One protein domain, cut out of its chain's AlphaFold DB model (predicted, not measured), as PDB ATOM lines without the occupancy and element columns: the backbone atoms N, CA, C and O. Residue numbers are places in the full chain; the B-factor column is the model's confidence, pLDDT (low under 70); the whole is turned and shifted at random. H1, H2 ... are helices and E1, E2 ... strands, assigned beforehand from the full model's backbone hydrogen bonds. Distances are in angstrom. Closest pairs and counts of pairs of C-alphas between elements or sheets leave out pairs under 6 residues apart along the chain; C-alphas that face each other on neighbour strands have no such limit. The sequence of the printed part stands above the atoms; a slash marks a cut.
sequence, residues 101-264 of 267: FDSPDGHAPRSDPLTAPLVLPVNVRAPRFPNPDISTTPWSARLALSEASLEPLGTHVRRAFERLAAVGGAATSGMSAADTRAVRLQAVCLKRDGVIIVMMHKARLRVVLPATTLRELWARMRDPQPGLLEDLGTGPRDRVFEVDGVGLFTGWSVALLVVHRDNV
ATOM      1  N   PHE A 101     485.583 416.860 407.574       82.19
ATOM      2  CA  PHE A 101     486.899 417.290 408.042       82.19
ATOM      3  C   PHE A 101     487.868 417.395 406.868       82.19
ATOM      4  O   PHE A 101     487.725 416.673 405.883       82.19
ATOM      5  N   ASP A 102     488.862 418.274 406.979       80.69
ATOM      6  CA  ASP A 102     489.929 418.435 405.977       80.69
ATOM      7  C   ASP A 102     490.992 417.326 406.079       80.69
ATOM      8  O   ASP A 102     492.200 417.562 406.059       80.69
ATOM      9  N   SER A 103     490.537 416.094 406.294       80.31
ATOM     10  CA  SER A 103     491.368 414.903 406.338       80.31
ATOM     11  C   SER A 103     491.189 414.096 405.046       80.31
ATOM     12  O   SER A 103     490.143 414.188 404.397       80.31
ATOM     13  N   PRO A 104     492.165 413.247 404.670       78.94
ATOM     14  CA  PRO A 104     492.064 412.418 403.466       78.94
ATOM     15  C   PRO A 104     490.842 411.487 403.445       78.94
ATOM     16  O   PRO A 104     490.354 411.131 402.377       78.94
ATOM     17  N   ASP A 105     490.365 411.078 404.620       79.56
ATOM     18  CA  ASP A 105     489.216 410.194 404.811       79.56
ATOM     19  C   ASP A 105     487.919 410.946 405.175       79.56
ATOM     20  O   ASP A 105     486.882 410.317 405.373       79.56
ATOM     21  N   GLY A 106     487.955 412.281 405.268       75.19
ATOM     22  CA  GLY A 106     486.816 413.124 405.652       75.19
ATOM     23  C   GLY A 106     486.361 412.969 407.109       75.19
ATOM     24  O   GLY A 106     485.327 413.528 407.494       75.19
ATOM     25  N   HIS A 107     487.104 412.217 407.921       73.62
ATOM     26  CA  HIS A 107     486.841 411.977 409.334       73.62
ATOM     27  C   HIS A 107     487.708 412.856 410.233       73.62
ATOM     28  O   HIS A 107     488.798 413.286 409.873       73.62
ATOM     29  N   ALA A 108     487.246 413.103 411.459       71.56
ATOM     30  CA  ALA A 108     488.119 413.739 412.430       71.56
ATOM     31  C   ALA A 108     489.382 412.867 412.597       71.56
ATOM     32  O   ALA A 108     489.253 411.640 412.705       71.56
ATOM     33  N   PRO A 109     490.589 413.461 412.618       69.50
ATOM     34  CA  PRO A 109     491.800 412.727 412.946       69.50
ATOM     35  C   PRO A 109     491.601 411.993 414.276       69.50
ATOM     36  O   PRO A 109     490.817 412.416 415.120       69.50
ATOM     37  N   ARG A 110     492.323 410.886 414.489       67.56
ATOM     38  CA  ARG A 110     492.209 410.091 415.733       67.56
ATOM     39  C   ARG A 110     492.576 410.879 417.006       67.56
ATOM     40  O   ARG A 110     492.334 410.391 418.105       67.56
ATOM     41  N   SER A 111     493.186 412.053 416.851       67.44
ATOM     42  CA  SER A 111     493.432 413.056 417.890       67.44
ATOM     43  C   SER A 111     492.205 413.952 418.143       67.44
ATOM     44  O   SER A 111     491.120 413.693 417.639       67.44
ATOM     45  N   ASP A 112     492.365 414.998 418.958       73.25
ATOM     46  CA  ASP A 112     491.276 415.878 419.399       73.25
ATOM     47  C   ASP A 112     490.423 416.427 418.226       73.25
ATOM     48  O   ASP A 112     490.910 417.268 417.456       73.25
ATOM     49  N   PRO A 113     489.147 416.008 418.091       68.00
ATOM     50  CA  PRO A 113     488.258 416.449 417.016       68.00
ATOM     51  C   PRO A 113     487.942 417.948 417.078       68.00
ATOM     52  O   PRO A 113     487.472 418.508 416.090       68.00
ATOM     53  N   LEU A 114     488.212 418.615 418.205       72.50
ATOM     54  CA  LEU A 114     488.036 420.062 418.355       72.50
ATOM     55  C   LEU A 114     489.125 420.874 417.641       72.50
ATOM     56  O   LEU A 114     488.957 422.077 417.442       72.50
ATOM     57  N   THR A 115     490.231 420.232 417.260       76.31
ATOM     58  CA  THR A 115     491.379 420.885 416.609       76.31
ATOM     59  C   THR A 115     491.418 420.679 415.096       76.31
ATOM     60  O   THR A 115     492.185 421.343 414.400       76.31
ATOM     61  N   ALA A 116     490.588 419.774 414.578       80.94
ATOM     62  CA  ALA A 116     490.572 419.410 413.172       80.94
ATOM     63  C   ALA A 116     489.862 420.480 412.321       80.94
ATOM     64  O   ALA A 116     488.726 420.841 412.641       80.94
ATOM     65  N   PRO A 117     490.479 420.967 411.228       84.69
ATOM     66  CA  PRO A 117     489.842 421.941 410.348       84.69
ATOM     67  C   PRO A 117     488.580 421.379 409.694       84.69
ATOM     68  O   PRO A 117     488.559 420.239 409.217       84.69
ATOM     69  N   LEU A 118     487.534 422.203 409.646       87.19
ATOM     70  CA  LEU A 118     486.270 421.858 409.005       87.19
ATOM     71  C   LEU A 118     486.250 422.308 407.546       87.19
ATOM     72  O   LEU A 118     486.642 423.424 407.222       87.19
ATOM     73  N   VAL A 119     485.699 421.472 406.674       89.38
ATOM     74  CA  VAL A 119     485.301 421.828 405.314       89.38
ATOM     75  C   VAL A 119     483.830 422.213 405.335       89.38
ATOM     76  O   VAL A 119     482.943 421.381 405.546       89.38
ATOM     77  N   LEU A 120     483.577 423.500 405.123       88.88
ATOM     78  CA  LEU A 120     482.251 424.089 405.171       88.88
ATOM     79  C   LEU A 120     481.697 424.293 403.757       88.88
ATOM     80  O   LEU A 120     482.385 424.820 402.875       88.88
ATOM     81  N   PRO A 121     480.427 423.937 403.532       91.94
ATOM     82  CA  PRO A 121     479.737 424.277 402.306       91.94
ATOM     83  C   PRO A 121     479.361 425.762 402.322       91.94
ATOM     84  O   PRO A 121     478.655 426.251 403.209       91.94
ATOM     85  N   VAL A 122     479.811 426.475 401.297       93.38
ATOM     86  CA  VAL A 122     479.555 427.896 401.077       93.38
ATOM     87  C   VAL A 122     478.731 428.054 399.809       93.38
ATOM     88  O   VAL A 122     479.157 427.682 398.717       93.38
ATOM     89  N   ASN A 123     477.532 428.603 399.950       93.94
ATOM     90  CA  ASN A 123     476.648 428.921 398.839       93.94
ATOM     91  C   ASN A 123     476.885 430.372 398.419       93.94
ATOM     92  O   ASN A 123     476.505 431.295 399.137       93.94
ATOM     93  N   VAL A 124     477.484 430.569 397.253       95.38
ATOM     94  CA  VAL A 124     477.625 431.875 396.607       95.38
ATOM     95  C   VAL A 124     476.377 432.122 395.770       95.38
ATOM     96  O   VAL A 124     476.000 431.277 394.964       95.38
ATOM     97  N   ARG A 125     475.713 433.258 395.958       94.44
ATOM     98  CA  ARG A 125     474.499 433.637 395.227       94.44
ATOM     99  C   ARG A 125     474.652 435.023 394.644       94.44
ATOM    100  O   ARG A 125     475.163 435.912 395.315       94.44
ATOM    101  N   ALA A 126     474.142 435.224 393.439       94.19
ATOM    102  CA  ALA A 126     474.062 436.538 392.821       94.19
ATOM    103  C   ALA A 126     472.588 436.860 392.535       94.19
ATOM    104  O   ALA A 126     472.076 436.476 391.487       94.19
ATOM    105  N   PRO A 127     471.878 437.540 393.460       90.69
ATOM    106  CA  PRO A 127     470.421 437.714 393.399       90.69
ATOM    107  C   PRO A 127     469.907 438.377 392.116       90.69
ATOM    108  O   PRO A 127     468.799 438.102 391.676       90.69
ATOM    109  N   ARG A 128     470.723 439.254 391.523       88.00
ATOM    110  CA  ARG A 128     470.404 440.019 390.307       88.00
ATOM    111  C   ARG A 128     471.034 439.442 389.045       88.00
ATOM    112  O   ARG A 128     471.003 440.071 387.991       88.00
ATOM    113  N   PHE A 129     471.682 438.294 389.167       86.81
ATOM    114  CA  PHE A 129     472.296 437.617 388.044       86.81
ATOM    115  C   PHE A 129     471.391 436.451 387.640       86.81
ATOM    116  O   PHE A 129     471.139 435.577 388.477       86.81
ATOM    117  N   PRO A 130     470.887 436.422 386.398       82.88
ATOM    118  CA  PRO A 130     470.019 435.343 385.950       82.88
ATOM    119  C   PRO A 130     470.789 434.023 385.950       82.88
ATOM    120  O   PRO A 130     471.929 433.958 385.487       82.88
ATOM    121  N   ASN A 131     470.181 432.962 386.478       84.19
ATOM    122  CA  ASN A 131     470.754 431.631 386.363       84.19
ATOM    123  C   ASN A 131     470.623 431.160 384.906       84.19
ATOM    124  O   ASN A 131     469.497 431.041 384.418       84.19
ATOM    125  N   PRO A 132     471.737 430.898 384.202       78.88
ATOM    126  CA  PRO A 132     471.671 430.504 382.803       78.88
ATOM    127  C   PRO A 132     471.064 429.098 382.633       78.88
ATOM    128  O   PRO A 132     470.429 428.843 381.614       78.88
ATOM    129  N   ASP A 133     471.141 428.241 383.664       76.12
ATOM    130  CA  ASP A 133     470.541 426.901 383.649       76.12
ATOM    131  C   ASP A 133     469.015 426.936 383.869       76.12
ATOM    132  O   ASP A 133     468.282 426.071 383.392       76.12
ATOM    133  N   ILE A 134     468.524 427.910 384.648       77.31
ATOM    134  CA  ILE A 134     467.122 428.005 385.084       77.31
ATOM    135  C   ILE A 134     466.716 429.480 385.142       77.31
ATOM    136  O   ILE A 134     466.892 430.138 386.170       77.31
ATOM    137  N   SER A 135     466.105 429.986 384.067       70.00
ATOM    138  CA  SER A 135     465.790 431.416 383.883       70.00
ATOM    139  C   SER A 135     464.956 432.054 385.004       70.00
ATOM    140  O   SER A 135     464.987 433.268 385.183       70.00
ATOM    141  N   THR A 136     464.221 431.252 385.776       76.69
ATOM    142  CA  THR A 136     463.342 431.717 386.859       76.69
ATOM    143  C   THR A 136     464.050 431.918 388.196       76.69
ATOM    144  O   THR A 136     463.435 432.415 389.139       76.69
ATOM    145  N   THR A 137     465.325 431.537 388.313       84.06
ATOM    146  CA  THR A 137     466.067 431.620 389.578       84.06
ATOM    147  C   THR A 137     467.317 432.487 389.449       84.06
ATOM    148  O   THR A 137     467.936 432.524 388.385       84.06
ATOM    149  N   PRO A 138     467.734 433.183 390.519       88.25
ATOM    150  CA  PRO A 138     469.046 433.806 390.562       88.25
ATOM    151  C   PRO A 138     470.155 432.758 390.534       88.25
ATOM    152  O   PRO A 138     470.005 431.661 391.082       88.25
ATOM    153  N   TRP A 139     471.295 433.107 389.948       90.62
ATOM    154  CA  TRP A 139     472.437 432.206 389.912       90.62
ATOM    155  C   TRP A 139     472.967 431.905 391.308       90.62
ATOM    156  O   TRP A 139     473.058 432.774 392.188       90.62
ATOM    157  N   SER A 140     473.368 430.652 391.487       91.44
ATOM    158  CA  SER A 140     474.057 430.208 392.681       91.44
ATOM    159  C   SER A 140     475.108 429.161 392.350       91.44
ATOM    160  O   SER A 140     474.932 428.350 391.446       91.44
ATOM    161  N   ALA A 141     476.190 429.168 393.116       91.25
ATOM    162  CA  ALA A 141     477.210 428.139 393.103       91.25
ATOM    163  C   ALA A 141     477.469 427.662 394.525       91.25
ATOM    164  O   ALA A 141     477.428 428.433 395.484       91.25
ATOM    165  N   ARG A 142     477.781 426.377 394.658       91.12
ATOM    166  CA  ARG A 142     478.215 425.786 395.919       91.12
ATOM    167  C   ARG A 142     479.712 425.511 395.865       91.12
ATOM    168  O   ARG A 142     480.205 424.912 394.914       91.12
ATOM    169  N   LEU A 143     480.410 425.935 396.908       93.19
ATOM    170  CA  LEU A 143     481.835 425.729 397.124       93.19
ATOM    171  C   LEU A 143     482.026 424.921 398.410       93.19
ATOM    172  O   LEU A 143     481.296 425.129 399.376       93.19
ATOM    173  N   ALA A 144     483.001 424.019 398.437       92.06
ATOM    174  CA  ALA A 144     483.452 423.362 399.660       92.06
ATOM    175  C   ALA A 144     484.779 424.008 400.062       92.06
ATOM    176  O   ALA A 144     485.754 423.906 399.316       92.06
ATOM    177  N   LEU A 145     484.794 424.736 401.179       93.50
ATOM    178  CA  LEU A 145     485.954 425.511 401.617       93.50
ATOM    179  C   LEU A 145     486.455 424.992 402.964       93.50
ATOM    180  O   LEU A 145     485.680 424.900 403.912       93.50
ATOM    181  N   SER A 146     487.747 424.679 403.048       91.81
ATOM    182  CA  SER A 146     488.394 424.304 404.310       91.81
ATOM    183  C   SER A 146     488.650 425.530 405.191       91.81
ATOM    184  O   SER A 146     489.096 426.570 404.706       91.81
ATOM    185  N   GLU A 147     488.428 425.397 406.499       89.06
ATOM    186  CA  GLU A 147     488.835 426.362 407.526       89.06
ATOM    187  C   GLU A 147     490.361 426.532 407.565       89.06
ATOM    188  O   GLU A 147     490.851 427.598 407.926       89.06
ATOM    189  N   ALA A 148     491.131 425.523 407.147       90.88
ATOM    190  CA  ALA A 148     492.583 425.637 407.020       90.88
ATOM    191  C   ALA A 148     493.023 426.392 405.754       90.88
ATOM    192  O   ALA A 148     494.204 426.721 405.624       90.88
ATOM    193  N   SER A 149     492.104 426.686 404.826       92.69
ATOM    194  CA  SER A 149     492.431 427.425 403.608       92.69
ATOM    195  C   SER A 149     492.933 428.829 403.944       92.69
ATOM    196  O   SER A 149     492.230 429.638 404.550       92.69
ATOM    197  N   LEU A 150     494.148 429.130 403.485       94.31
ATOM    198  CA  LEU A 150     494.722 430.477 403.519       94.31
ATOM    199  C   LEU A 150     494.232 431.340 402.350       94.31
ATOM    200  O   LEU A 150     494.542 432.527 402.277       94.31
ATOM    201  N   GLU A 151     493.500 430.746 401.408       96.38
ATOM    202  CA  GLU A 151     493.017 431.460 400.241       96.38
ATOM    203  C   GLU A 151     491.845 432.388 400.627       96.38
ATOM    204  O   GLU A 151     490.887 431.954 401.276       96.38
ATOM    205  N   PRO A 152     491.885 433.674 400.231       96.75
ATOM    206  CA  PRO A 152     490.799 434.603 400.514       96.75
ATOM    207  C   PRO A 152     489.478 434.197 399.859       96.75
ATOM    208  O   PRO A 152     489.446 433.729 398.713       96.75
ATOM    209  N   LEU A 153     488.362 434.494 400.530       95.38
ATOM    210  CA  LEU A 153     487.009 434.264 400.011       95.38
ATOM    211  C   LEU A 153     486.806 434.927 398.644       95.38
ATOM    212  O   LEU A 153     486.197 434.335 397.753       95.38
ATOM    213  N   GLY A 154     487.377 436.116 398.436       96.12
ATOM    214  CA  GLY A 154     487.311 436.810 397.155       96.12
ATOM    215  C   GLY A 154     487.961 436.049 396.003       96.12
ATOM    216  O   GLY A 154     487.517 436.174 394.865       96.12
ATOM    217  N   THR A 155     488.981 435.227 396.244       96.81
ATOM    218  CA  THR A 155     489.584 434.408 395.181       96.81
ATOM    219  C   THR A 155     488.682 433.229 394.821       96.81
ATOM    220  O   THR A 155     488.434 432.999 393.636       96.81
ATOM    221  N   HIS A 156     488.080 432.570 395.813       96.06
ATOM    222  CA  HIS A 156     487.090 431.513 395.585       96.06
ATOM    223  C   HIS A 156     485.855 432.017 394.820       96.06
ATOM    224  O   HIS A 156     485.441 431.399 393.837       96.06
ATOM    225  N   VAL A 157     485.310 433.173 395.215       95.81
ATOM    226  CA  VAL A 157     484.176 433.818 394.533       95.81
ATOM    227  C   VAL A 157     484.542 434.199 393.095       95.81
ATOM    228  O   VAL A 157     483.799 433.878 392.167       95.81
ATOM    229  N   ARG A 158     485.716 434.807 392.872       95.56
ATOM    230  CA  ARG A 158     486.189 435.158 391.520       95.56
ATOM    231  C   ARG A 158     486.343 433.939 390.620       95.56
ATOM    232  O   ARG A 158     485.924 434.000 389.468       95.56
ATOM    233  N   ARG A 159     486.884 432.830 391.139       94.81
ATOM    234  CA  ARG A 159     486.979 431.562 390.398       94.81
ATOM    235  C   ARG A 159     485.599 431.011 390.034       94.81
ATOM    236  O   ARG A 159     485.453 430.446 388.954       94.81
ATOM    237  N   ALA A 160     484.589 431.180 390.889       93.00
ATOM    238  CA  ALA A 160     483.224 430.752 390.580       93.00
ATOM    239  C   ALA A 160     482.642 431.528 389.382       93.00
ATOM    240  O   ALA A 160     482.154 430.911 388.435       93.00
ATOM    241  N   PHE A 161     482.780 432.858 389.367       92.38
ATOM    242  CA  PHE A 161     482.342 433.684 388.231       92.38
ATOM    243  C   PHE A 161     483.211 433.514 386.981       92.38
ATOM    244  O   PHE A 161     482.711 433.611 385.865       92.38
ATOM    245  N   GLU A 162     484.501 433.225 387.136       91.19
ATOM    246  CA  GLU A 162     485.388 432.909 386.015       91.19
ATOM    247  C   GLU A 162     484.988 431.610 385.319       91.19
ATOM    248  O   GLU A 162     484.888 431.586 384.094       91.19
ATOM    249  N   ARG A 163     484.685 430.555 386.085       88.25
ATOM    250  CA  ARG A 163     484.130 429.317 385.522       88.25
ATOM    251  C   ARG A 163     482.816 429.592 384.809       88.25
ATOM    252  O   ARG A 163     482.634 429.110 383.703       88.25
ATOM    253  N   LEU A 164     481.936 430.403 385.391       85.56
ATOM    254  CA  LEU A 164     480.678 430.780 384.750       85.56
ATOM    255  C   LEU A 164     480.898 431.522 383.421       85.56
ATOM    256  O   LEU A 164     480.264 431.198 382.419       85.56
ATOM    257  N   ALA A 165     481.836 432.472 383.388       84.44
ATOM    258  CA  ALA A 165     482.182 433.217 382.181       84.44
ATOM    259  C   ALA A 165     482.827 432.325 381.101       84.44
ATOM    260  O   ALA A 165     482.588 432.534 379.910       84.44
ATOM    261  N   ALA A 166     483.617 431.325 381.508       81.69
ATOM    262  CA  ALA A 166     484.295 430.388 380.612       81.69
ATOM    263  C   ALA A 166     483.375 429.267 380.089       81.69
ATOM    264  O   ALA A 166     483.456 428.900 378.920       81.69
ATOM    265  N   VAL A 167     482.474 428.741 380.927       68.69
ATOM    266  CA  VAL A 167     481.613 427.569 380.648       68.69
ATOM    267  C   VAL A 167     480.329 427.953 379.895       68.69
ATOM    268  O   VAL A 167     479.406 427.152 379.784       68.69
ATOM    269  N   GLY A 168     480.265 429.150 379.303       55.50
ATOM    270  CA  GLY A 168     479.106 429.661 378.558       55.50
ATOM    271  C   GLY A 168     478.752 428.913 377.260       55.50
ATOM    272  O   GLY A 168     478.405 429.570 376.286       55.50
ATOM    273  N   GLY A 169     478.928 427.592 377.201       55.41
ATOM    274  CA  GLY A 169     478.356 426.681 376.210       55.41
ATOM    275  C   GLY A 169     477.434 425.624 376.836       55.41
ATOM    276  O   GLY A 169     476.406 425.317 376.247       55.41
ATOM    277  N   ALA A 170     477.743 425.107 378.035       61.34
ATOM    278  CA  ALA A 170     476.874 424.138 378.717       61.34
ATOM    279  C   ALA A 170     475.787 424.835 379.545       61.34
ATOM    280  O   ALA A 170     474.615 424.494 379.423       61.34
ATOM    281  N   ALA A 171     476.174 425.851 380.327       62.94
ATOM    282  CA  ALA A 171     475.254 426.537 381.231       62.94
ATOM    283  C   ALA A 171     474.265 427.459 380.499       62.94
ATOM    284  O   ALA A 171     473.198 427.757 381.003       62.94
ATOM    285  N   THR A 172     474.613 427.921 379.295       67.38
ATOM    286  CA  THR A 172     473.786 428.821 378.470       67.38
ATOM    287  C   THR A 172     473.147 428.091 377.285       67.38
ATOM    288  O   THR A 172     472.788 428.715 376.284       67.38
ATOM    289  N   SER A 173     473.062 426.760 377.347       69.31
ATOM    290  CA  SER A 173     472.458 425.952 376.288       69.31
ATOM    291  C   SER A 173     470.988 426.350 376.104       69.31
ATOM    292  O   SER A 173     470.211 426.330 377.054       69.31
ATOM    293  N   GLY A 174     470.610 426.752 374.890       75.56
ATOM    294  CA  GLY A 174     469.258 427.233 374.576       75.56
ATOM    295  C   GLY A 174     469.038 428.742 374.741       75.56
ATOM    296  O   GLY A 174     467.968 429.230 374.385       75.56
ATOM    297  N   MET A 175     470.031 429.503 375.215       82.44
ATOM    298  CA  MET A 175     469.972 430.970 375.232       82.44
ATOM    299  C   MET A 175     470.305 431.563 373.857       82.44
ATOM    300  O   MET A 175     471.066 430.980 373.079       82.44
ATOM    301  N   SER A 176     469.792 432.763 373.562       86.38
ATOM    302  CA  SER A 176     470.223 433.491 372.366       86.38
ATOM    303  C   SER A 176     471.698 433.913 372.483       86.38
ATOM    304  O   SER A 176     472.261 434.023 373.580       86.38
ATOM    305  N   ALA A 177     472.347 434.190 371.349       85.38
ATOM    306  CA  ALA A 177     473.724 434.688 371.345       85.38
ATOM    307  C   ALA A 177     473.862 436.035 372.084       85.38
ATOM    308  O   ALA A 177     474.879 436.286 372.736       85.38
ATOM    309  N   ALA A 178     472.831 436.885 372.010       87.25
ATOM    310  CA  ALA A 178     472.785 438.159 372.718       87.25
ATOM    311  C   ALA A 178     472.710 437.952 374.239       87.25
ATOM    312  O   ALA A 178     473.508 438.539 374.971       87.25
ATOM    313  N   ASP A 179     471.839 437.053 374.701       84.50
ATOM    314  CA  ASP A 179     471.681 436.762 376.131       84.50
ATOM    315  C   ASP A 179     472.931 436.088 376.700       84.50
ATOM    316  O   ASP A 179     473.426 436.469 377.760       84.50
ATOM    317  N   THR A 180     473.521 435.148 375.956       84.75
ATOM    318  CA  THR A 180     474.791 434.504 376.332       84.75
ATOM    319  C   THR A 180     475.902 435.540 376.511       84.75
ATOM    320  O   THR A 180     476.680 435.478 377.468       84.75
ATOM    321  N   ARG A 181     475.981 436.529 375.609       87.19
ATOM    322  CA  ARG A 181     476.943 437.633 375.717       87.19
ATOM    323  C   ARG A 181     476.660 438.504 376.943       87.19
ATOM    324  O   ARG A 181     477.609 438.849 377.646       87.19
ATOM    325  N   ALA A 182     475.398 438.835 377.212       86.88
ATOM    326  CA  ALA A 182     475.005 439.635 378.370       86.88
ATOM    327  C   ALA A 182     475.374 438.946 379.697       86.88
ATOM    328  O   ALA A 182     476.031 439.558 380.540       86.88
ATOM    329  N   VAL A 183     475.062 437.651 379.838       86.81
ATOM    330  CA  VAL A 183     475.421 436.823 381.006       86.81
ATOM    331  C   VAL A 183     476.934 436.808 381.224       86.81
ATOM    332  O   VAL A 183     477.405 437.042 382.339       86.81
ATOM    333  N   ARG A 184     477.724 436.592 380.163       87.75
ATOM    334  CA  ARG A 184     479.194 436.603 380.259       87.75
ATOM    335  C   ARG A 184     479.733 437.959 380.708       87.75
ATOM    336  O   ARG A 184     480.592 438.000 381.586       87.75
ATOM    337  N   LEU A 185     479.235 439.055 380.136       89.62
ATOM    338  CA  LEU A 185     479.651 440.408 380.522       89.62
ATOM    339  C   LEU A 185     479.324 440.689 381.989       89.62
ATOM    340  O   LEU A 185     480.193 441.134 382.735       89.62
ATOM    341  N   GLN A 186     478.114 440.351 382.429       89.38
ATOM    342  CA  GLN A 186     477.705 440.552 383.814       89.38
ATOM    343  C   GLN A 186     478.531 439.684 384.786       89.38
ATOM    344  O   GLN A 186     478.880 440.150 385.872       89.38
ATOM    345  N   ALA A 187     478.926 438.464 384.397       90.25
ATOM    346  CA  ALA A 187     479.790 437.605 385.210       90.25
ATOM    347  C   ALA A 187     481.202 438.196 385.346       90.25
ATOM    348  O   ALA A 187     481.789 438.162 386.428       90.25
ATOM    349  N   VAL A 188     481.731 438.793 384.272       91.00
ATOM    350  CA  VAL A 188     483.005 439.530 384.293       91.00
ATOM    351  C   VAL A 188     482.915 440.764 385.200       91.00
ATOM    352  O   VAL A 188     483.834 440.994 385.987       91.00
ATOM    353  N   CYS A 189     481.806 441.510 385.158       92.19
ATOM    354  CA  CYS A 189     481.568 442.634 386.067       92.19
ATOM    355  C   CYS A 189     481.528 442.174 387.531       92.19
ATOM    356  O   CYS A 189     482.240 442.729 388.358       92.19
ATOM    357  N   LEU A 190     480.782 441.114 387.866       91.94
ATOM    358  CA  LEU A 190     480.733 440.583 389.237       91.94
ATOM    359  C   LEU A 190     482.078 440.005 389.704       91.94
ATOM    360  O   LEU A 190     482.417 440.113 390.880       91.94
ATOM    361  N   LYS A 191     482.880 439.436 388.799       92.44
ATOM    362  CA  LYS A 191     484.253 438.999 389.101       92.44
ATOM    363  C   LYS A 191     485.152 440.179 389.495       92.44
ATOM    364  O   LYS A 191     486.028 440.011 390.343       92.44
ATOM    365  N   ARG A 192     484.991 441.339 388.852       91.75
ATOM    366  CA  ARG A 192     485.857 442.512 389.048       91.75
ATOM    367  C   ARG A 192     485.376 443.411 390.188       91.75
ATOM    368  O   ARG A 192     486.169 443.752 391.058       91.75
ATOM    369  N   ASP A 193     484.092 443.742 390.173       93.88
ATOM    370  CA  ASP A 193     483.470 444.802 390.971       93.88
ATOM    371  C   ASP A 193     482.357 444.258 391.892       93.88
ATOM    372  O   ASP A 193     481.524 445.005 392.411       93.88
ATOM    373  N   GLY A 194     482.319 442.936 392.091       94.62
ATOM    374  CA  GLY A 194     481.395 442.282 393.011       94.62
ATOM    375  C   GLY A 194     481.748 442.540 394.474       94.62
ATOM    376  O   GLY A 194     482.869 442.288 394.918       94.62
ATOM    377  N   VAL A 195     480.763 442.991 395.242       96.19
ATOM    378  CA  VAL A 195     480.826 443.131 396.697       96.19
ATOM    379  C   VAL A 195     480.291 441.852 397.328       96.19
ATOM    380  O   VAL A 195     479.195 441.397 396.996       96.19
ATOM    381  N   ILE A 196     481.081 441.261 398.225       96.38
ATOM    382  CA  ILE A 196     480.715 440.042 398.949       96.38
ATOM    383  C   ILE A 196     479.974 440.455 400.211       96.38
ATOM    384  O   ILE A 196     480.474 441.246 401.005       96.38
ATOM    385  N   ILE A 197     478.793 439.898 400.402       94.94
ATOM    386  CA  ILE A 197     477.920 440.177 401.531       94.94
ATOM    387  C   ILE A 197     477.604 438.852 402.208       94.94
ATOM    388  O   ILE A 197     477.282 437.866 401.548       94.94
ATOM    389  N   VAL A 198     477.688 438.813 403.530       93.00
ATOM    390  CA  VAL A 198     477.275 437.658 404.324       93.00
ATOM    391  C   VAL A 198     475.977 437.976 405.051       93.00
ATOM    392  O   VAL A 198     475.776 439.087 405.546       93.00
ATOM    393  N   MET A 199     475.087 436.989 405.102       87.25
ATOM    394  CA  MET A 199     473.866 437.079 405.891       87.25
ATOM    395  C   MET A 199     474.152 436.656 407.332       87.25
ATOM    396  O   MET A 199     474.630 435.552 407.594       87.25
ATOM    397  N   MET A 200     473.845 437.538 408.269       84.38
ATOM    398  CA  MET A 200     473.959 437.308 409.702       84.38
ATOM    399  C   MET A 200     472.656 436.730 410.265       84.38
ATOM    400  O   MET A 200     471.615 436.674 409.601       84.38
ATOM    401  N   HIS A 201     472.706 436.309 411.524       74.25
ATOM    402  CA  HIS A 201     471.522 436.013 412.319       74.25
ATOM    403  C   HIS A 201     470.537 437.202 412.276       74.25
ATOM    404  O   HIS A 201     470.947 438.357 412.181       74.25
ATOM    405  N   LYS A 202     469.226 436.917 412.290       77.19
ATOM    406  CA  LYS A 202     468.146 437.904 412.058       77.19
ATOM    407  C   LYS A 202     468.205 438.638 410.705       77.19
ATOM    408  O   LYS A 202     467.725 439.760 410.599       77.19
ATOM    409  N   ALA A 203     468.756 437.998 409.670       77.94
ATOM    410  CA  ALA A 203     468.741 438.486 408.287       77.94
ATOM    411  C   ALA A 203     469.455 439.833 408.052       77.94
ATOM    412  O   ALA A 203     469.220 440.485 407.037       77.94
ATOM    413  N   ARG A 204     470.361 440.244 408.947       81.44
ATOM    414  CA  ARG A 204     471.212 441.417 408.704       81.44
ATOM    415  C   ARG A 204     472.264 441.108 407.648       81.44
ATOM    416  O   ARG A 204     472.768 439.988 407.581       81.44
ATOM    417  N   LEU A 205     472.616 442.104 406.849       88.31
ATOM    418  CA  LEU A 205     473.580 441.971 405.762       88.31
ATOM    419  C   LEU A 205     474.865 442.715 406.118       88.31
ATOM    420  O   LEU A 205     474.834 443.870 406.538       88.31
ATOM    421  N   ARG A 206     476.003 442.038 405.964       88.56
ATOM    422  CA  ARG A 206     477.327 442.584 406.279       88.56
ATOM    423  C   ARG A 206     478.251 442.472 405.083       88.56
ATOM    424  O   ARG A 206     478.353 441.389 404.505       88.56
ATOM    425  N   VAL A 207     478.969 443.542 404.753       92.06
ATOM    426  CA  VAL A 207     480.006 443.487 403.713       92.06
ATOM    427  C   VAL A 207     481.223 442.733 404.241       92.06
ATOM    428  O   VAL A 207     481.744 443.042 405.313       92.06
ATOM    429  N   VAL A 208     481.689 441.752 403.472       92.75
ATOM    430  CA  VAL A 208     482.904 440.978 403.732       92.75
ATOM    431  C   VAL A 208     483.999 441.447 402.785       92.75
ATOM    432  O   VAL A 208     483.820 441.475 401.566       92.75
ATOM    433  N   LEU A 209     485.162 441.785 403.341       92.81
ATOM    434  CA  LEU A 209     486.314 442.168 402.535       92.81
ATOM    435  C   LEU A 209     486.766 440.976 401.672       92.81
ATOM    436  O   LEU A 209     486.906 439.869 402.193       92.81
ATOM    437  N   PRO A 210     487.088 441.173 400.380       94.12
ATOM    438  CA  PRO A 210     487.552 440.085 399.515       94.12
ATOM    439  C   PRO A 210     488.805 439.360 400.026       94.12
ATOM    440  O   PRO A 210     489.020 438.202 399.671       94.12
ATOM    441  N   ALA A 211     489.620 440.033 400.845       95.06
ATOM    442  CA  ALA A 211     490.822 439.486 401.471       95.06
ATOM    443  C   ALA A 211     490.534 438.567 402.675       95.06
ATOM    444  O   ALA A 211     491.425 437.837 403.094       95.06
ATOM    445  N   THR A 212     489.313 438.582 403.220       94.06
ATOM    446  CA  THR A 212     488.944 437.770 404.384       94.06
ATOM    447  C   THR A 212     488.993 436.284 404.048       94.06
ATOM    448  O   THR A 212     488.441 435.850 403.034       94.06
ATOM    449  N   THR A 213     489.644 435.496 404.901       94.88
ATOM    450  CA  THR A 213     489.681 434.027 404.792       94.88
ATOM    451  C   THR A 213     488.449 433.393 405.438       94.88
ATOM    452  O   THR A 213     487.752 434.022 406.240       94.88
ATOM    453  N   LEU A 214     488.168 432.120 405.131       92.25
ATOM    454  CA  LEU A 214     487.079 431.404 405.804       92.25
ATOM    455  C   LEU A 214     487.327 431.300 407.312       92.25
ATOM    456  O   LEU A 214     486.400 431.493 408.093       92.25
ATOM    457  N   ARG A 215     488.578 431.058 407.718       90.19
ATOM    458  CA  ARG A 215     488.977 431.004 409.128       90.19
ATOM    459  C   ARG A 215     488.684 432.304 409.859       90.19
ATOM    460  O   ARG A 215     488.142 432.275 410.956       90.19
ATOM    461  N   GLU A 216     489.029 433.439 409.259       90.12
ATOM    462  CA  GLU A 216     488.736 434.754 409.832       90.12
ATOM    463  C   GLU A 216     487.234 435.003 409.921       90.12
ATOM    464  O   GLU A 216     486.756 435.457 410.958       90.12
ATOM    465  N   LEU A 217     486.484 434.681 408.861       89.25
ATOM    466  CA  LEU A 217     485.028 434.786 408.875       89.25
ATOM    467  C   LEU A 217     484.437 433.929 410.005       89.25
ATOM    468  O   LEU A 217     483.580 434.407 410.741       89.25
ATOM    469  N   TRP A 218     484.934 432.703 410.179       84.12
ATOM    470  CA  TRP A 218     484.486 431.755 411.199       84.12
ATOM    471  C   TRP A 218     484.865 432.174 412.621       84.12
ATOM    472  O   TRP A 218     484.036 432.121 413.530       84.12
ATOM    473  N   ALA A 219     486.094 432.654 412.822       81.56
ATOM    474  CA  ALA A 219     486.545 433.213 414.093       81.56
ATOM    475  C   ALA A 219     485.644 434.380 414.522       81.56
ATOM    476  O   ALA A 219     485.208 434.429 415.671       81.56
ATOM    477  N   ARG A 220     485.263 435.241 413.568       76.75
ATOM    478  CA  ARG A 220     484.302 436.335 413.782       76.75
ATOM    479  C   ARG A 220     482.882 435.847 414.079       76.75
ATOM    480  O   ARG A 220     482.105 436.606 414.642       76.75
ATOM    481  N   MET A 221     482.521 434.607 413.735       73.88
ATOM    482  CA  MET A 221     481.251 434.021 414.181       73.88
ATOM    483  C   MET A 221     481.295 433.564 415.636       73.88
ATOM    484  O   MET A 221     480.276 433.633 416.322       73.88
ATOM    485  N   ARG A 222     482.441 433.027 416.078       66.50
ATOM    486  CA  ARG A 222     482.618 432.518 417.447       66.50
ATOM    487  C   ARG A 222     482.715 433.658 418.455       66.50
ATOM    488  O   ARG A 222     482.190 433.519 419.553       66.50
ATOM    489  N   ASP A 223     483.350 434.761 418.062       62.84
ATOM    490  CA  ASP A 223     483.452 435.983 418.857       62.84
ATOM    491  C   ASP A 223     483.123 437.214 417.995       62.84
ATOM    492  O   ASP A 223     484.001 437.759 417.315       62.84
ATOM    493  N   PRO A 224     481.845 437.632 417.942       61.28
ATOM    494  CA  PRO A 224     481.437 438.749 417.098       61.28
ATOM    495  C   PRO A 224     481.902 440.082 417.674       61.28
ATOM    496  O   PRO A 224     481.229 440.743 418.465       61.28
ATOM    497  N   GLN A 225     483.090 440.474 417.232       60.53
ATOM    498  CA  GLN A 225     483.721 441.744 417.551       60.53
ATOM    499  C   GLN A 225     482.959 442.902 416.871       60.53
ATOM    500  O   GLN A 225     482.669 442.836 415.668       60.53
ATOM    501  N   PRO A 226     482.629 443.986 417.594       61.66
ATOM    502  CA  PRO A 226     481.988 445.155 417.001       61.66
ATOM    503  C   PRO A 226     482.915 445.867 415.994       61.66
ATOM    504  O   PRO A 226     484.105 446.031 416.238       61.66
ATOM    505  N   GLY A 227     482.351 446.328 414.868       61.84
ATOM    506  CA  GLY A 227     482.995 447.295 413.960       61.84
ATOM    507  C   GLY A 227     483.850 446.740 412.811       61.84
ATOM    508  O   GLY A 227     484.352 447.523 412.016       61.84
ATOM    509  N   LEU A 228     484.008 445.419 412.679       62.09
ATOM    510  CA  LEU A 228     484.896 444.817 411.665       62.09
ATOM    511  C   LEU A 228     484.243 444.506 410.309       62.09
ATOM    512  O   LEU A 228     484.951 444.269 409.332       62.09
ATOM    513  N   LEU A 229     482.913 444.472 410.247       69.94
ATOM    514  CA  LEU A 229     482.151 444.299 409.013       69.94
ATOM    515  C   LEU A 229     481.172 445.464 408.881       69.94
ATOM    516  O   LEU A 229     480.401 445.734 409.811       69.94
ATOM    517  N   GLU A 230     481.193 446.127 407.730       78.25
ATOM    518  CA  GLU A 230     480.279 447.226 407.423       78.25
ATOM    519  C   GLU A 230     478.832 446.712 407.462       78.25
ATOM    520  O   GLU A 230     478.513 445.683 406.856       78.25
ATOM    521  N   ASP A 231     477.984 447.377 408.255       76.69
ATOM    522  CA  ASP A 231     476.548 447.092 408.310       76.69
ATOM    523  C   ASP A 231     475.869 447.714 407.102       76.69
ATOM    524  O   ASP A 231     475.984 448.921 406.903       76.69
ATOM    525  N   LEU A 232     475.151 446.906 406.327       75.44
ATOM    526  CA  LEU A 232     474.275 447.433 405.280       75.44
ATOM    527  C   LEU A 232     472.879 447.763 405.823       75.44
ATOM    528  O   LEU A 232     472.101 448.432 405.151       75.44
ATOM    529  N   GLY A 233     472.548 447.319 407.041       67.69
ATOM    530  CA  GLY A 233     471.288 447.664 407.686       67.69
ATOM    531  C   GLY A 233     471.268 449.110 408.187       67.69
ATOM    532  O   GLY A 233     472.195 449.569 408.847       67.69
ATOM    533  N   THR A 234     470.162 449.812 407.939       59.62
ATOM    534  CA  THR A 234     469.905 451.177 408.441       59.62
ATOM    535  C   THR A 234     469.222 451.208 409.815       59.62
ATOM    536  O   THR A 234     469.119 452.264 410.436       59.62
ATOM    537  N   GLY A 235     468.745 450.059 410.306       64.50
ATOM    538  CA  GLY A 235     468.010 449.957 411.567       64.50
ATOM    539  C   GLY A 235     468.928 449.865 412.795       64.50
ATOM    540  O   GLY A 235     469.881 449.082 412.780       64.50
ATOM    541  N   PRO A 236     468.643 450.600 413.888       63.59
ATOM    542  CA  PRO A 236     469.373 450.438 415.140       63.59
ATOM    543  C   PRO A 236     469.205 449.013 415.682       63.59
ATOM    544  O   PRO A 236     468.191 448.349 415.459       63.59
ATOM    545  N   ARG A 237     470.202 448.531 416.429       66.00
ATOM    546  CA  ARG A 237     470.086 447.238 417.110       66.00
ATOM    547  C   ARG A 237     469.004 447.318 418.186       66.00
ATOM    548  O   ARG A 237     469.024 448.249 418.985       66.00
ATOM    549  N   ASP A 238     468.161 446.287 418.289       69.56
ATOM    550  CA  ASP A 238     467.189 446.158 419.389       69.56
ATOM    551  C   ASP A 238     467.874 446.212 420.764       69.56
ATOM    552  O   ASP A 238     467.290 446.654 421.754       69.56
ATOM    553  N   ARG A 239     469.115 445.707 420.850       68.31
ATOM    554  CA  ARG A 239     469.923 445.678 422.074       68.31
ATOM    555  C   ARG A 239     471.385 445.979 421.762       68.31
ATOM    556  O   ARG A 239     471.962 445.413 420.838       68.31
ATOM    557  N   VAL A 240     472.009 446.814 422.594       63.56
ATOM    558  CA  VAL A 240     473.411 447.250 422.439       63.56
ATOM    559  C   VAL A 240     474.397 446.077 422.515       63.56
ATOM    560  O   VAL A 240     475.389 446.050 421.797       63.56
ATOM    561  N   PHE A 241     474.091 445.074 423.340       63.84
ATOM    562  CA  PHE A 241     474.903 443.870 423.533       63.84
ATOM    563  C   PHE A 241     474.513 442.715 422.601       63.84
ATOM    564  O   PHE A 241     474.928 441.582 422.828       63.84
ATOM    565  N   GLU A 242     473.668 442.951 421.593       64.94
ATOM    566  CA  GLU A 242     473.348 441.900 420.635       64.94
ATOM    567  C   GLU A 242     474.562 441.598 419.753       64.94
ATOM    568  O   GLU A 242     475.102 442.464 419.059       64.94
ATOM    569  N   VAL A 243     474.978 440.341 419.836       62.03
ATOM    570  CA  VAL A 243     476.131 439.758 419.173       62.03
ATOM    571  C   VAL A 243     475.624 439.094 417.884       62.03
ATOM    572  O   VAL A 243     474.954 438.063 417.937       62.03
ATOM    573  N   ASP A 244     475.888 439.712 416.729       67.50
ATOM    574  CA  ASP A 244     475.491 439.175 415.420       67.50
ATOM    575  C   ASP A 244     476.481 438.081 414.991       67.50
ATOM    576  O   ASP A 244     477.609 438.375 414.607       67.50
ATOM    577  N   GLY A 245     476.064 436.814 415.023       75.62
ATOM    578  CA  GLY A 245     476.788 435.719 414.367       75.62
ATOM    579  C   GLY A 245     476.402 435.597 412.889       75.62
ATOM    580  O   GLY A 245     475.293 435.973 412.509       75.62
ATOM    581  N   VAL A 246     477.283 435.059 412.042       80.56
ATOM    582  CA  VAL A 246     476.917 434.698 410.658       80.56
ATOM    583  C   VAL A 246     475.818 433.636 410.692       80.56
ATOM    584  O   VAL A 246     475.904 432.656 411.434       80.56
ATOM    585  N   GLY A 247     474.770 433.829 409.896       77.81
ATOM    586  CA  GLY A 247     473.664 432.888 409.800       77.81
ATOM    587  C   GLY A 247     474.053 431.672 408.964       77.81
ATOM    588  O   GLY A 247     474.503 431.808 407.825       77.81
ATOM    589  N   LEU A 248     473.829 430.471 409.500       82.75
ATOM    590  CA  LEU A 248     473.894 429.257 408.692       82.75
ATOM    591  C   LEU A 248     472.601 429.116 407.887       82.75
ATOM    592  O   LEU A 248     471.525 428.852 408.428       82.75
ATOM    593  N   PHE A 249     472.714 429.249 406.570       77.06
ATOM    594  CA  PHE A 249     471.638 428.938 405.648       77.06
ATOM    595  C   PHE A 249     471.357 427.433 405.687       77.06
ATOM    596  O   PHE A 249     472.280 426.608 405.690       77.06
ATOM    597  N   THR A 250     470.067 427.093 405.788       79.19
ATOM    598  CA  THR A 250     469.550 425.727 406.003       79.19
ATOM    599  C   THR A 250     470.157 424.990 407.203       79.19
ATOM    600  O   THR A 250     470.036 423.775 407.283       79.19
ATOM    601  N   GLY A 251     470.787 425.702 408.145       79.06
ATOM    602  CA  GLY A 251     471.373 425.128 409.360       79.06
ATOM    603  C   GLY A 251     472.758 424.494 409.198       79.06
ATOM    604  O   GLY A 251     473.281 423.969 410.175       79.06
ATOM    605  N   TRP A 252     473.370 424.535 408.009       80.94
ATOM    606  CA  TRP A 252     474.639 423.827 407.764       80.94
ATOM    607  C   TRP A 252     475.573 424.470 406.730       80.94
ATOM    608  O   TRP A 252     476.679 423.978 406.530       80.94
ATOM    609  N   SER A 253     475.162 425.554 406.067       87.88
ATOM    610  CA  SER A 253     475.970 426.207 405.029       87.88
ATOM    611  C   SER A 253     476.075 427.708 405.247       87.88
ATOM    612  O   SER A 253     475.149 428.326 405.762       87.88
ATOM    613  N   VAL A 254     477.179 428.312 404.823       90.50
ATOM    614  CA  VAL A 254     477.315 429.776 404.816       90.50
ATOM    615  C   VAL A 254     476.751 430.305 403.501       90.50
ATOM    616  O   VAL A 254     477.071 429.777 402.439       90.50
ATOM    617  N   ALA A 255     475.912 431.339 403.552       93.00
ATOM    618  CA  ALA A 255     475.432 432.022 402.354       93.00
ATOM    619  C   ALA A 255     476.212 433.322 402.130       93.00
ATOM    620  O   ALA A 255     476.184 434.221 402.971       93.00
ATOM    621  N   LEU A 256     476.878 433.412 400.980       95.50
ATOM    622  CA  LEU A 256     477.500 434.629 400.476       95.50
ATOM    623  C   LEU A 256     476.646 435.177 399.339       95.50
ATOM    624  O   LEU A 256     476.397 434.487 398.351       95.50
ATOM    625  N   LEU A 257     476.203 436.417 399.469       95.69
ATOM    626  CA  LEU A 257     475.587 437.175 398.392       95.69
ATOM    627  C   LEU A 257     476.681 437.968 397.679       95.69
ATOM    628  O   LEU A 257     477.559 438.538 398.318       95.69
ATOM    629  N   VAL A 258     476.630 438.003 396.356       96.50
ATOM    630  CA  VAL A 258     477.537 438.797 395.536       96.50
ATOM    631  C   VAL A 258     476.699 439.702 394.658       96.50
ATOM    632  O   VAL A 258     475.898 439.239 393.844       96.50
ATOM    633  N   VAL A 259     476.881 441.001 394.843       95.31
ATOM    634  CA  VAL A 259     476.183 442.038 394.082       95.31
ATOM    635  C   VAL A 259     477.189 442.986 393.465       95.31
ATOM    636  O   VAL A 259     478.289 443.159 393.980       95.31
ATOM    637  N   HIS A 260     476.819 443.605 392.351       94.81
ATOM    638  CA  HIS A 260     477.624 444.682 391.790       94.81
ATOM    639  C   HIS A 260     477.689 445.848 392.782       94.81
ATOM    640  O   HIS A 260     476.681 446.142 393.426       94.81
ATOM    641  N   ARG A 261     478.841 446.519 392.884       92.50
ATOM    642  CA  ARG A 261     479.064 447.636 393.816       92.50
ATOM    643  C   ARG A 261     477.973 448.709 393.773       92.50
ATOM    644  O   ARG A 261     477.531 449.160 394.824       92.50
ATOM    645  N   ASP A 262     477.503 449.055 392.581       91.62
ATOM    646  CA  ASP A 262     476.479 450.096 392.395       91.62
ATOM    647  C   ASP A 262     475.094 449.688 392.924       91.62
ATOM    648  O   ASP A 262     474.262 450.538 393.209       91.62
ATOM    649  N   ASN A 263     474.861 448.388 393.110       89.62
ATOM    650  CA  ASN A 263     473.574 447.832 393.525       89.62
ATOM    651  C   ASN A 263     473.497 447.545 395.033       89.62
ATOM    652  O   ASN A 263     472.503 446.993 395.496       89.62
ATOM    653  N   VAL A 264     474.551 447.850 395.800       87.31
ATOM    654  CA  VAL A 264     474.631 447.505 397.230       87.31
ATOM    655  C   VAL A 264     473.571 448.238 398.058       87.31
ATOM    656  O   VAL A 264     473.061 447.666 399.013       87.31
TER     657      VAL A 264
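This is residues 101 to 264 of the 267 residues of an uncharacterized protein of Dentipellis sp. KUC8613 (UniProt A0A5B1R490). A strongly twisted sheet of five strands has three helices over one face, the hairpin of H1 and H2 and the shorter H3, in two layers. The printed part has 164 residues with four named helices and five named strands, in the order E1 E2 H1 H2 E3 E4 H3 E5 H4. The sheet, E2 E1 E5 E3 E4, is mixed, and so is the class. The whole is compact, with a radius of gyration of the C-alphas of 17.4 A and spans of 53 by 46 by 26 A.

Start at E1, residues 118 to 130, which bends by 74 degrees at residue 127. It forms an antiparallel hairpin with E2, residues 138 to 146; N 122 and O 143 are within hydrogen-bond range, 2.8 A. H1, residues 153 to 166, and H2, residues 177 to 193, touch as a helical hairpin on the sheet, opposite ways at a shallow tilt of 17 degrees; their closest C-alphas, Ala 165 and Arg 184, are 4.9 A apart. E3, residues 194 to 199, forms an antiparallel hairpin with E4, residues 205 to 208; N 206 and O 198 stand at 3.0 A. H3, residues 214 to 222, is on the same face as H1. E5, residues 253 to 260, is parallel to E1, N 123 to O 254 2.8 A, and antiparallel to E3, N 197 to O 257 2.8 A. H4, residues 261 to 264, is on the sheet at a height of 7.5 A. Each O i to N i+4 pair is within range in H1, H2 and H3; H4 is too short for one.

Find C-alpha 118 at (486.270, 421.858, 409.005); E1 runs 31.3 A from there. H2 spans 24.1 A, and H4 ends at C-alpha 264, (474.631, 447.505, 397.230).

The printed part has no cut. The link from H3 to E5 is long, 30 residues. Confidence is under 70 at residues 109 to 111, 113, 167 to 173, 222 to 229 and 233 to 244.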